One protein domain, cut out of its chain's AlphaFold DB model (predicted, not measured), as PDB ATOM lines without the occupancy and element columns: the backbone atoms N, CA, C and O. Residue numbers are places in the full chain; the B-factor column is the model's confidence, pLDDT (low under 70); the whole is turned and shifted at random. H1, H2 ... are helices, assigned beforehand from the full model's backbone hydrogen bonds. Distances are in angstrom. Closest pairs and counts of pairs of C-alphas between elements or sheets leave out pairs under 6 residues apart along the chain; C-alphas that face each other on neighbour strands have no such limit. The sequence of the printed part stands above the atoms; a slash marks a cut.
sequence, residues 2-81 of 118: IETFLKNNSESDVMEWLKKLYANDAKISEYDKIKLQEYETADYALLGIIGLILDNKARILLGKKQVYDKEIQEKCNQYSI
ATOM      1  N   ILE A   2      41.348  37.915  32.709       88.06
ATOM      2  CA  ILE A   2      41.017  38.822  33.814       88.06
ATOM      3  C   ILE A   2      42.162  38.995  34.816       88.06
ATOM      4  O   ILE A   2      42.456  40.108  35.209       88.06
ATOM      5  N   GLU A   3      42.871  37.923  35.176       90.06
ATOM      6  CA  GLU A   3      43.908  37.963  36.213       90.06
ATOM      7  C   GLU A   3      45.031  38.949  35.878       90.06
ATOM      8  O   GLU A   3      45.427  39.759  36.711       90.06
ATOM      9  N   THR A   4      45.528  38.909  34.640       89.81
ATOM     10  CA  THR A   4      46.538  39.858  34.160       89.81
ATOM     11  C   THR A   4      46.003  41.286  34.187       89.81
ATOM     12  O   THR A   4      46.747  42.204  34.515       89.81
ATOM     13  N   PHE A   5      44.719  41.479  33.875       92.12
ATOM     14  CA  PHE A   5      44.083  42.790  33.932       92.12
ATOM     15  C   PHE A   5      43.981  43.300  35.378       92.12
ATOM     16  O   PHE A   5      44.433  44.406  35.653       92.12
ATOM     17  N   LEU A   6      43.492  42.470  36.304       92.56
ATOM     18  CA  LEU A   6      43.369  42.789  37.731       92.56
ATOM     19  C   LEU A   6      44.719  43.146  38.373       92.56
ATOM     20  O   LEU A   6      44.771  44.027  39.221       92.56
ATOM     21  N   LYS A   7      45.810  42.476  37.973       91.62
ATOM     22  CA  LYS A   7      47.154  42.705  38.536       91.62
ATOM     23  C   LYS A   7      47.867  43.936  37.974       91.62
ATOM     24  O   LYS A   7      48.717  44.496  38.659       91.62
ATOM     25  N   ASN A   8      47.570  44.321  36.734       93.56
ATOM     26  CA  ASN A   8      48.361  45.320  36.008       93.56
ATOM     27  C   ASN A   8      47.669  46.679  35.856       93.56
ATOM     28  O   ASN A   8      48.277  47.591  35.300       93.56
ATOM     29  N   ASN A   9      46.420  46.816  36.300       95.06
ATOM     30  CA  ASN A   9      45.653  48.048  36.152       95.06
ATOM     31  C   ASN A   9      45.261  48.620  37.515       95.06
ATOM     32  O   ASN A   9      45.261  47.916  38.526       95.06
ATOM     33  N   SER A  10      44.938  49.912  37.533       95.81
ATOM     34  CA  SER A  10      44.458  50.564  38.746       95.81
ATOM     35  C   SER A  10      43.059  50.068  39.123       95.81
ATOM     36  O   SER A  10      42.302  49.594  38.276       95.81
ATOM     37  N   GLU A  11      42.676  50.235  40.388       94.12
ATOM     38  CA  GLU A  11      41.315  49.930  40.850       94.12
ATOM     39  C   GLU A  11      40.239  50.696  40.063       94.12
ATOM     40  O   GLU A  11      39.165  50.160  39.802       94.12
ATOM     41  N   SER A  12      40.540  51.916  39.605       94.12
ATOM     42  CA  SER A  12      39.634  52.701  38.760       94.12
ATOM     43  C   SER A  12      39.433  52.080  37.374       94.12
ATOM     44  O   SER A  12      38.302  52.006  36.895       94.12
ATOM     45  N   ASP A  13      40.499  51.577  36.750       96.00
ATOM     46  CA  ASP A  13      40.408  50.889  35.453       96.00
ATOM     47  C   ASP A  13      39.675  49.545  35.590       96.00
ATOM     48  O   ASP A  13      38.837  49.184  34.758       96.00
ATOM     49  N   VAL A  14      39.964  48.807  36.671       96.19
ATOM     50  CA  VAL A  14      39.267  47.563  37.029       96.19
ATOM     51  C   VAL A  14      37.776  47.826  37.215       96.19
ATOM     52  O   VAL A  14      36.955  47.100  36.655       96.19
ATOM     53  N   MET A  15      37.421  48.893  37.927       95.69
ATOM     54  CA  MET A  15      36.040  49.309  38.135       95.69
ATOM     55  C   MET A  15      35.310  49.561  36.813       95.69
ATOM     56  O   MET A  15      34.246  48.987  36.573       95.69
ATOM     57  N   GLU A  16      35.873  50.400  35.938       95.06
ATOM     58  CA  GLU A  16      35.236  50.739  34.662       95.06
ATOM     59  C   GLU A  16      35.017  49.489  33.798       95.06
ATOM     60  O   GLU A  16      33.964  49.315  33.171       95.06
ATOM     61  N   TRP A  17      35.994  48.586  33.793       94.62
ATOM     62  CA  TRP A  17      35.902  47.331  33.065       94.62
ATOM     63  C   TRP A  17      34.825  46.395  33.638       94.62
ATOM     64  O   TRP A  17      34.006  45.877  32.874       94.62
ATOM     65  N   LEU A  18      34.755  46.231  34.964       95.62
ATOM     66  CA  LEU A  18      33.738  45.402  35.623       95.62
ATOM     67  C   LEU A  18      32.322  45.948  35.419       95.62
ATOM     68  O   LEU A  18      31.400  45.172  35.170       95.62
ATOM     69  N   LYS A  19      32.144  47.272  35.441       95.25
ATOM     70  CA  LYS A  19      30.857  47.898  35.111       95.25
ATOM     71  C   LYS A  19      30.396  47.544  33.702       95.25
ATOM     72  O   LYS A  19      29.249  47.145  33.514       95.25
ATOM     73  N   LYS A  20      31.294  47.640  32.712       94.19
ATOM     74  CA  LYS A  20      30.995  47.241  31.325       94.19
ATOM     75  C   LYS A  20      30.662  45.755  31.233       94.19
ATOM     76  O   LYS A  20      29.766  45.381  30.482       94.19
ATOM     77  N   LEU A  21      31.372  44.916  31.979       92.94
ATOM     78  CA  LEU A  21      31.129  43.478  32.014       92.94
ATOM     79  C   LEU A  21      29.732  43.157  32.560       92.94
ATOM     80  O   LEU A  21      28.981  42.427  31.915       92.94
ATOM     81  N   TYR A  22      29.369  43.760  33.694       94.44
ATOM     82  CA  TYR A  22      28.065  43.590  34.332       94.44
ATOM     83  C   TYR A  22      26.917  44.132  33.469       94.44
ATOM     84  O   TYR A  22      25.912  43.454  33.273       94.44
ATOM     85  N   ALA A  23      27.075  45.328  32.892       93.12
ATOM     86  CA  ALA A  23      26.044  45.961  32.066       93.12
ATOM     87  C   ALA A  23      25.716  45.172  30.787       93.12
ATOM     88  O   ALA A  23      24.587  45.230  30.303       93.12
ATOM     89  N   ASN A  24      26.690  44.439  30.242       92.12
ATOM     90  CA  ASN A  24      26.517  43.644  29.027       92.12
ATOM     91  C   ASN A  24      26.018  42.214  29.292       92.12
ATOM     92  O   ASN A  24      25.936  41.441  28.339       92.12
ATOM     93  N   ASP A  25      25.740  41.849  30.552       82.50
ATOM     94  CA  ASP A  25      25.435  40.469  30.971       82.50
ATOM     95  C   ASP A  25      26.425  39.455  30.361       82.50
ATOM     96  O   ASP A  25      26.080  38.384  29.849       82.50
ATOM     97  N   ALA A  26      27.699  39.859  30.310       83.88
ATOM     98  CA  ALA A  26      28.712  39.093  29.616       83.88
ATOM     99  C   ALA A  26      29.016  37.822  30.414       83.88
ATOM    100  O   ALA A  26      29.408  37.874  31.580       83.88
ATOM    101  N   LYS A  27      28.887  36.662  29.764       84.62
ATOM    102  CA  LYS A  27      29.280  35.390  30.374       84.62
ATOM    103  C   LYS A  27      30.776  35.400  30.672       84.62
ATOM    104  O   LYS A  27      31.594  35.442  29.754       84.62
ATOM    105  N   ILE A  28      31.119  35.300  31.951       89.50
ATOM    106  CA  ILE A  28      32.490  35.079  32.410       89.50
ATOM    107  C   ILE A  28      32.768  33.594  32.593       89.50
ATOM    108  O   ILE A  28      31.878  32.816  32.946       89.50
ATOM    109  N   SER A  29      34.011  33.199  32.325       92.25
ATOM    110  CA  SER A  29      34.452  31.823  32.535       92.25
ATOM    111  C   SER A  29      34.535  31.494  34.030       92.25
ATOM    112  O   SER A  29      34.725  32.389  34.850       92.25
ATOM    113  N   GLU A  30      34.451  30.211  34.392       92.06
ATOM    114  CA  GLU A  30      34.660  29.777  35.787       92.06
ATOM    115  C   GLU A  30      36.048  30.167  36.307       92.06
ATOM    116  O   GLU A  30      36.189  30.599  37.445       92.06
ATOM    117  N   TYR A  31      37.074  30.118  35.449       92.94
ATOM    118  CA  TYR A  31      38.402  30.615  35.804       92.94
ATOM    119  C   TYR A  31      38.368  32.102  36.167       92.94
ATOM    120  O   TYR A  31      38.934  32.504  37.178       92.94
ATOM    121  N   ASP A  32      37.693  32.929  35.363       93.50
ATOM    122  CA  ASP A  32      37.620  34.360  35.642       93.50
ATOM    123  C   ASP A  32      36.781  34.656  36.901       93.50
ATOM    124  O   ASP A  32      37.125  35.573  37.645       93.50
ATOM    125  N   LYS A  33      35.745  33.852  37.192       93.31
ATOM    126  CA  LYS A  33      34.994  33.929  38.459       93.31
ATOM    127  C   LYS A  33      35.888  33.668  39.663       93.31
ATOM    128  O   LYS A  33      35.896  34.484  40.579       93.31
ATOM    129  N   ILE A  34      36.683  32.596  39.624       93.44
ATOM    130  CA  ILE A  34      37.649  32.267  40.683       93.44
ATOM    131  C   ILE A  34      38.609  33.440  40.896       93.44
ATOM    132  O   ILE A  34      38.838  33.866  42.022       93.44
ATOM    133  N   LYS A  35      39.116  34.043  39.815       94.88
ATOM    134  CA  LYS A  35      40.027  35.191  39.929       94.88
ATOM    135  C   LYS A  35      39.360  36.444  40.500       94.88
ATOM    136  O   LYS A  35      40.039  37.223  41.160       94.88
ATOM    137  N   LEU A  36      38.058  36.638  40.290       94.69
ATOM    138  CA  LEU A  36      37.299  37.701  40.959       94.69
ATOM    139  C   LEU A  36      37.022  37.385  42.435       94.69
ATOM    140  O   LEU A  36      37.064  38.301  43.253       94.69
ATOM    141  N   GLN A  37      36.772  36.118  42.779       94.00
ATOM    142  CA  GLN A  37      36.618  35.667  44.170       94.00
ATOM    143  C   GLN A  37      37.916  35.842  44.968       94.00
ATOM    144  O   GLN A  37      37.877  36.288  46.109       94.00
ATOM    145  N   GLU A  38      39.069  35.577  44.355       93.19
ATOM    146  CA  GLU A  38      40.391  35.784  44.967       93.19
ATOM    147  C   GLU A  38      40.785  37.270  45.066       93.19
ATOM    148  O   GLU A  38      41.722  37.620  45.781       93.19
ATOM    149  N   TYR A  39      40.109  38.163  44.335       94.56
ATOM    150  CA  TYR A  39      40.463  39.579  44.316       94.56
ATOM    151  C   TYR A  39      39.986  40.277  45.592       94.56
ATOM    152  O   TYR A  39      38.781  40.454  45.804       94.56
ATOM    153  N   GLU A  40      40.941  40.687  46.422       93.88
ATOM    154  CA  GLU A  40      40.722  41.441  47.653       93.88
ATOM    155  C   GLU A  40      40.996  42.929  47.441       93.88
ATOM    156  O   GLU A  40      42.022  43.321  46.890       93.88
ATOM    157  N   THR A  41      40.083  43.774  47.913       95.12
ATOM    158  CA  THR A  41      40.219  45.230  47.852       95.12
ATOM    159  C   THR A  41      39.506  45.892  49.029       95.12
ATOM    160  O   THR A  41      38.527  45.377  49.582       95.12
ATOM    161  N   ALA A  42      40.003  47.060  49.433       94.50
ATOM    162  CA  ALA A  42      39.346  47.887  50.432       94.50
ATOM    163  C   ALA A  42      38.201  48.740  49.849       94.50
ATOM    164  O   ALA A  42      37.370  49.222  50.627       94.50
ATOM    165  N   ASP A  43      38.128  48.904  48.528       96.62
ATOM    166  CA  ASP A  43      37.144  49.750  47.861       96.62
ATOM    167  C   ASP A  43      35.748  49.104  47.879       96.62
ATOM    168  O   ASP A  43      35.512  48.025  47.330       96.62
ATOM    169  N   TYR A  44      34.795  49.770  48.535       97.56
ATOM    170  CA  TYR A  44      33.431  49.264  48.675       97.56
ATOM    171  C   TYR A  44      32.673  49.163  47.352       97.56
ATOM    172  O   TYR A  44      31.854  48.259  47.196       97.56
ATOM    173  N   ALA A  45      32.931  50.054  46.398       97.56
ATOM    174  CA  ALA A  45      32.282  49.985  45.104       97.56
ATOM    175  C   ALA A  45      32.807  48.773  44.320       97.56
ATOM    176  O   ALA A  45      32.004  48.036  43.743       97.56
ATOM    177  N   LEU A  46      34.127  48.526  44.325       97.69
ATOM    178  CA  LEU A  46      34.706  47.351  43.662       97.69
ATOM    179  C   LEU A  46      34.174  46.055  44.273       97.69
ATOM    180  O   LEU A  46      33.772  45.145  43.548       97.69
ATOM    181  N   LEU A  47      34.105  45.991  45.605       97.88
ATOM    182  CA  LEU A  47      33.469  44.874  46.301       97.88
ATOM    183  C   LEU A  47      32.021  44.689  45.833       97.88
ATOM    184  O   LEU A  47      31.635  43.580  45.471       97.88
ATOM    185  N   GLY A  48      31.245  45.772  45.761       97.88
ATOM    186  CA  GLY A  48      29.859  45.740  45.305       97.88
ATOM    187  C   GLY A  48      29.690  45.182  43.893       97.88
ATOM    188  O   GLY A  48      28.917  44.244  43.704       97.88
ATOM    189  N   ILE A  49      30.426  45.705  42.904       97.81
ATOM    190  CA  ILE A  49      30.290  45.254  41.510       97.81
ATOM    191  C   ILE A  49      30.764  43.810  41.319       97.81
ATOM    192  O   ILE A  49      30.106  43.045  40.616       97.81
ATOM    193  N   ILE A  50      31.841  43.393  41.999       97.25
ATOM    194  CA  ILE A  50      32.271  41.988  41.989       97.25
ATOM    195  C   ILE A  50      31.191  41.106  42.621       97.25
ATOM    196  O   ILE A  50      30.864  40.050  42.083       97.25
ATOM    197  N   GLY A  51      30.601  41.558  43.728       97.00
ATOM    198  CA  GLY A  51      29.494  40.873  44.380       97.00
ATOM    199  C   GLY A  51      28.300  40.664  43.450       97.00
ATOM    200  O   GLY A  51      27.781  39.557  43.374       97.00
ATOM    201  N   LEU A  52      27.913  41.690  42.692       96.81
ATOM    202  CA  LEU A  52      26.818  41.613  41.721       96.81
ATOM    203  C   LEU A  52      27.117  40.652  40.559       96.81
ATOM    204  O   LEU A  52      26.221  39.943  40.114       96.81
ATOM    205  N   ILE A  53      28.362  40.617  40.076       96.00
ATOM    206  CA  ILE A  53      28.793  39.718  38.994       96.00
ATOM    207  C   ILE A  53      28.811  38.253  39.452       96.00
ATOM    208  O   ILE A  53      28.477  37.355  38.680       96.00
ATOM    209  N   LEU A  54      29.227  38.007  40.695       94.94
ATOM    210  CA  LEU A  54      29.407  36.662  41.246       94.94
ATOM    211  C   LEU A  54      28.203  36.139  42.034       94.94
ATOM    212  O   LEU A  54      28.261  35.015  42.522       94.94
ATOM    213  N   ASP A  55      27.156  36.946  42.193       94.62
ATOM    214  CA  ASP A  55      26.040  36.668  43.103       94.62
ATOM    215  C   ASP A  55      26.495  36.441  44.563       94.62
ATOM    216  O   ASP A  55      26.001  35.585  45.298       94.62
ATOM    217  N   ASN A  56      27.493  37.213  44.999       95.69
ATOM    218  CA  ASN A  56      28.133  37.049  46.296       95.69
ATOM    219  C   ASN A  56      27.561  38.020  47.341       95.69
ATOM    220  O   ASN A  56      27.870  39.215  47.353       95.69
ATOM    221  N   LYS A  57      26.758  37.488  48.267       96.25
ATOM    222  CA  LYS A  57      26.049  38.276  49.291       96.25
ATOM    223  C   LYS A  57      26.972  39.052  50.234       96.25
ATOM    224  O   LYS A  57      26.642  40.185  50.583       96.25
ATOM    225  N   ALA A  58      28.115  38.486  50.630       96.44
ATOM    226  CA  ALA A  58      29.062  39.153  51.522       96.44
ATOM    227  C   ALA A  58      29.620  40.425  50.869       96.44
ATOM    228  O   ALA A  58      29.552  41.515  51.440       96.44
ATOM    229  N   ARG A  59      30.069  40.318  49.621       97.81
ATOM    230  CA  ARG A  59      30.566  41.453  48.838       97.81
ATOM    231  C   ARG A  59      29.465  42.453  48.482       97.81
ATOM    232  O   ARG A  59      29.699  43.657  48.564       97.81
ATOM    233  N   ILE A  60      28.250  41.986  48.180       97.94
ATOM    234  CA  ILE A  60      27.090  42.860  47.943       97.94
ATOM    235  C   ILE A  60      26.756  43.685  49.196       97.94
ATOM    236  O   ILE A  60      26.499  44.879  49.064       97.94
ATOM    237  N   LEU A  61      26.793  43.099  50.403       97.06
ATOM    238  CA  LEU A  61      26.613  43.845  51.659       97.06
ATOM    239  C   LEU A  61      27.627  44.978  51.783       97.06
ATOM    240  O   LEU A  61      27.248  46.117  52.035       97.06
ATOM    241  N   LEU A  62      28.906  44.686  51.551       97.56
ATOM    242  CA  LEU A  62      29.953  45.706  51.568       97.56
ATOM    243  C   LEU A  62      29.696  46.779  50.493       97.56
ATOM    244  O   LEU A  62      29.828  47.968  50.773       97.56
ATOM    245  N   GLY A  63      29.215  46.389  49.310       97.69
ATOM    246  CA  GLY A  63      28.781  47.307  48.253       97.69
ATOM    247  C   GLY A  63      27.695  48.301  48.673       97.69
ATOM    248  O   GLY A  63      27.738  49.464  48.269       97.69
ATOM    249  N   LYS A  64      26.765  47.904  49.554       96.94
ATOM    250  CA  LYS A  64      25.730  48.809  50.096       96.94
ATOM    251  C   LYS A  64      26.326  49.975  50.902       96.94
ATOM    252  O   LYS A  64      25.698  51.034  50.997       96.94
ATOM    253  N   LYS A  65      27.529  49.806  51.468       95.88
ATOM    254  CA  LYS A  65      28.251  50.829  52.253       95.88
ATOM    255  C   LYS A  65      29.016  51.836  51.399       95.88
ATOM    256  O   LYS A  65      29.462  52.852  51.930       95.88
ATOM    257  N   GLN A  66      29.182  51.583  50.102       94.19
ATOM    258  CA  GLN A  66      29.871  52.517  49.217       94.19
ATOM    259  C   GLN A  66      29.055  53.824  49.105       94.19
ATOM    260  O   GLN A  66      27.832  53.770  48.999       94.19
ATOM    261  N   VAL A  67      29.712  54.994  49.095       92.69
ATOM    262  CA  VAL A  67      29.040  56.317  49.065       92.69
ATOM    263  C   VAL A  67      29.305  57.159  47.811       92.69
ATOM    264  O   VAL A  67      28.605  58.143  47.577       92.69
ATOM    265  N   TYR A  68      30.294  56.798  46.994       91.31
ATOM    266  CA  TYR A  68      30.768  57.615  45.871       91.31
ATOM    267  C   TYR A  68      30.125  57.215  44.530       91.31
ATOM    268  O   TYR A  68      29.632  58.061  43.789       91.31
ATOM    269  N   ASP A  69      30.046  55.917  44.254       94.75
ATOM    270  CA  ASP A  69      29.414  55.301  43.083       94.75
ATOM    271  C   ASP A  69      27.925  54.939  43.291       94.75
ATOM    272  O   ASP A  69      27.554  53.803  43.612       94.75
ATOM    273  N   LYS A  70      27.044  55.937  43.162       94.62
ATOM    274  CA  LYS A  70      25.601  55.769  43.429       94.62
ATOM    275  C   LYS A  70      24.962  54.625  42.643       94.62
ATOM    276  O   LYS A  70      24.110  53.930  43.180       94.62
ATOM    277  N   GLU A  71      25.395  54.414  41.405       95.25
ATOM    278  CA  GLU A  71      24.882  53.348  40.547       95.25
ATOM    279  C   GLU A  71      25.119  51.968  41.175       95.25
ATOM    280  O   GLU A  71      24.181  51.180  41.315       95.25
ATOM    281  N   ILE A  72      26.351  51.691  41.615       96.56
ATOM    282  CA  ILE A  72      26.676  50.426  42.289       96.56
ATOM    283  C   ILE A  72      25.905  50.308  43.599       96.56
ATOM    284  O   ILE A  72      25.328  49.256  43.875       96.56
ATOM    285  N   GLN A  73      25.848  51.383  44.388       97.31
ATOM    286  CA  GLN A  73      25.134  51.364  45.663       97.31
ATOM    287  C   GLN A  73      23.652  51.014  45.480       97.31
ATOM    288  O   GLN A  73      23.121  50.169  46.199       97.31
ATOM    289  N   GLU A  74      22.983  51.638  44.512       96.88
ATOM    290  CA  GLU A  74      21.577  51.384  44.200       96.88
ATOM    291  C   GLU A  74      21.355  49.936  43.756       96.88
ATOM    292  O   GLU A  74      20.433  49.281  44.248       96.88
ATOM    293  N   LYS A  75      22.232  49.402  42.898       96.88
ATOM    294  CA  LYS A  75      22.179  47.997  42.470       96.88
ATOM    295  C   LYS A  75      22.370  47.033  43.637       96.88
ATOM    296  O   LYS A  75      21.581  46.103  43.790       96.88
ATOM    297  N   CYS A  76      23.355  47.275  44.498       97.69
ATOM    298  CA  CYS A  76      23.553  46.466  45.696       97.69
ATOM    299  C   CYS A  76      22.347  46.561  46.644       97.69
ATOM    300  O   CYS A  76      21.921  45.545  47.186       97.69
ATOM    301  N   ASN A  77      21.755  47.746  46.820       97.00
ATOM    302  CA  ASN A  77      20.593  47.959  47.690       97.00
ATOM    303  C   ASN A  77      19.323  47.245  47.207       97.00
ATOM    304  O   ASN A  77      18.515  46.838  48.040       97.00
ATOM    305  N   GLN A  78      19.158  47.061  45.896       96.44
ATOM    306  CA  GLN A  78      18.055  46.280  45.321       96.44
ATOM    307  C   GLN A  78      18.174  44.779  45.614       96.44
ATOM    308  O   GLN A  78      17.178  44.057  45.557       96.44
ATOM    309  N   TYR A  79      19.375  44.306  45.945       95.69
ATOM    310  CA  TYR A  79      19.603  42.911  46.274       95.69
ATOM    311  C   TYR A  79      19.080  42.595  47.686       95.69
ATOM    312  O   TYR A  79      19.522  43.173  48.691       95.69
ATOM    313  N   SER A  80      18.130  41.659  47.760       92.94
ATOM    314  CA  SER A  80      17.511  41.231  49.016       92.94
ATOM    315  C   SER A  80      18.501  40.428  49.858       92.94
ATOM    316  O   SER A  80      19.031  39.420  49.400       92.94
ATOM    317  N   ILE A  81      18.757  40.888  51.084       91.81
ATOM    318  CA  ILE A  81      19.619  40.204  52.053       91.81
ATOM    319  C   ILE A  81      18.895  40.205  53.394       91.81
ATOM    320  O   ILE A  81      18.534  41.261  53.916       91.81
TER     321      ILE A  81
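AT A GLANCE: This is residues 2 to 81 of the 118 residues of an uncharacterized protein of Flavobacterium sp. LMO8 (UniProt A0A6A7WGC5). Six mostly crossed helices form a rounded cluster in which H2, the longest, packs with H3, H5 and H6 round the core helix H4. H1 sits at one end and packs on H3. The printed part has 80 residues with helices H1 to H6 in chain order and no named strand, all helix. It is compact, with a radius of gyration of the C-alphas of 11.5 A and spans of 30 by 23 by 22 A.

IN THESE COORDINATES: H2, residues 11 to 23, is 18.1 A long, and H4, residues 44 to 54, 15.2 A. H1 is residues 2 to 8, from C-alpha 2 at (41.017, 38.822, 33.814). H3 is residues 30 to 37, H5 57 to 64, and H6 70 to 78, ending at C-alpha 78 at (18.055, 46.280, 45.321).

HOW THE PARTS SIT: H2 touches the hub, H4, at a tilt of 36 degrees, only just steep; the closest C-alphas, Met 15 and Leu 46, are 6.0 A apart. H4 and H5 form a helical hairpin, with closest C-alphas Gly 48 and Gly 63 3.5 A apart. H6 touches H4 at a steep tilt of 51 degrees, closest at C-alphas Ala 45 and Ile 72, 6.3 A. H1 and H2 are apart from H6. In each helix every O i to N i+4 pair is within hydrogen-bond range.

THE WHOLE: The farthest C-alphas, Asn 8 and Ser 80, are 33.7 A apart. The printed part has no cut and no long link; no printed residue is under 70 in pLDDT.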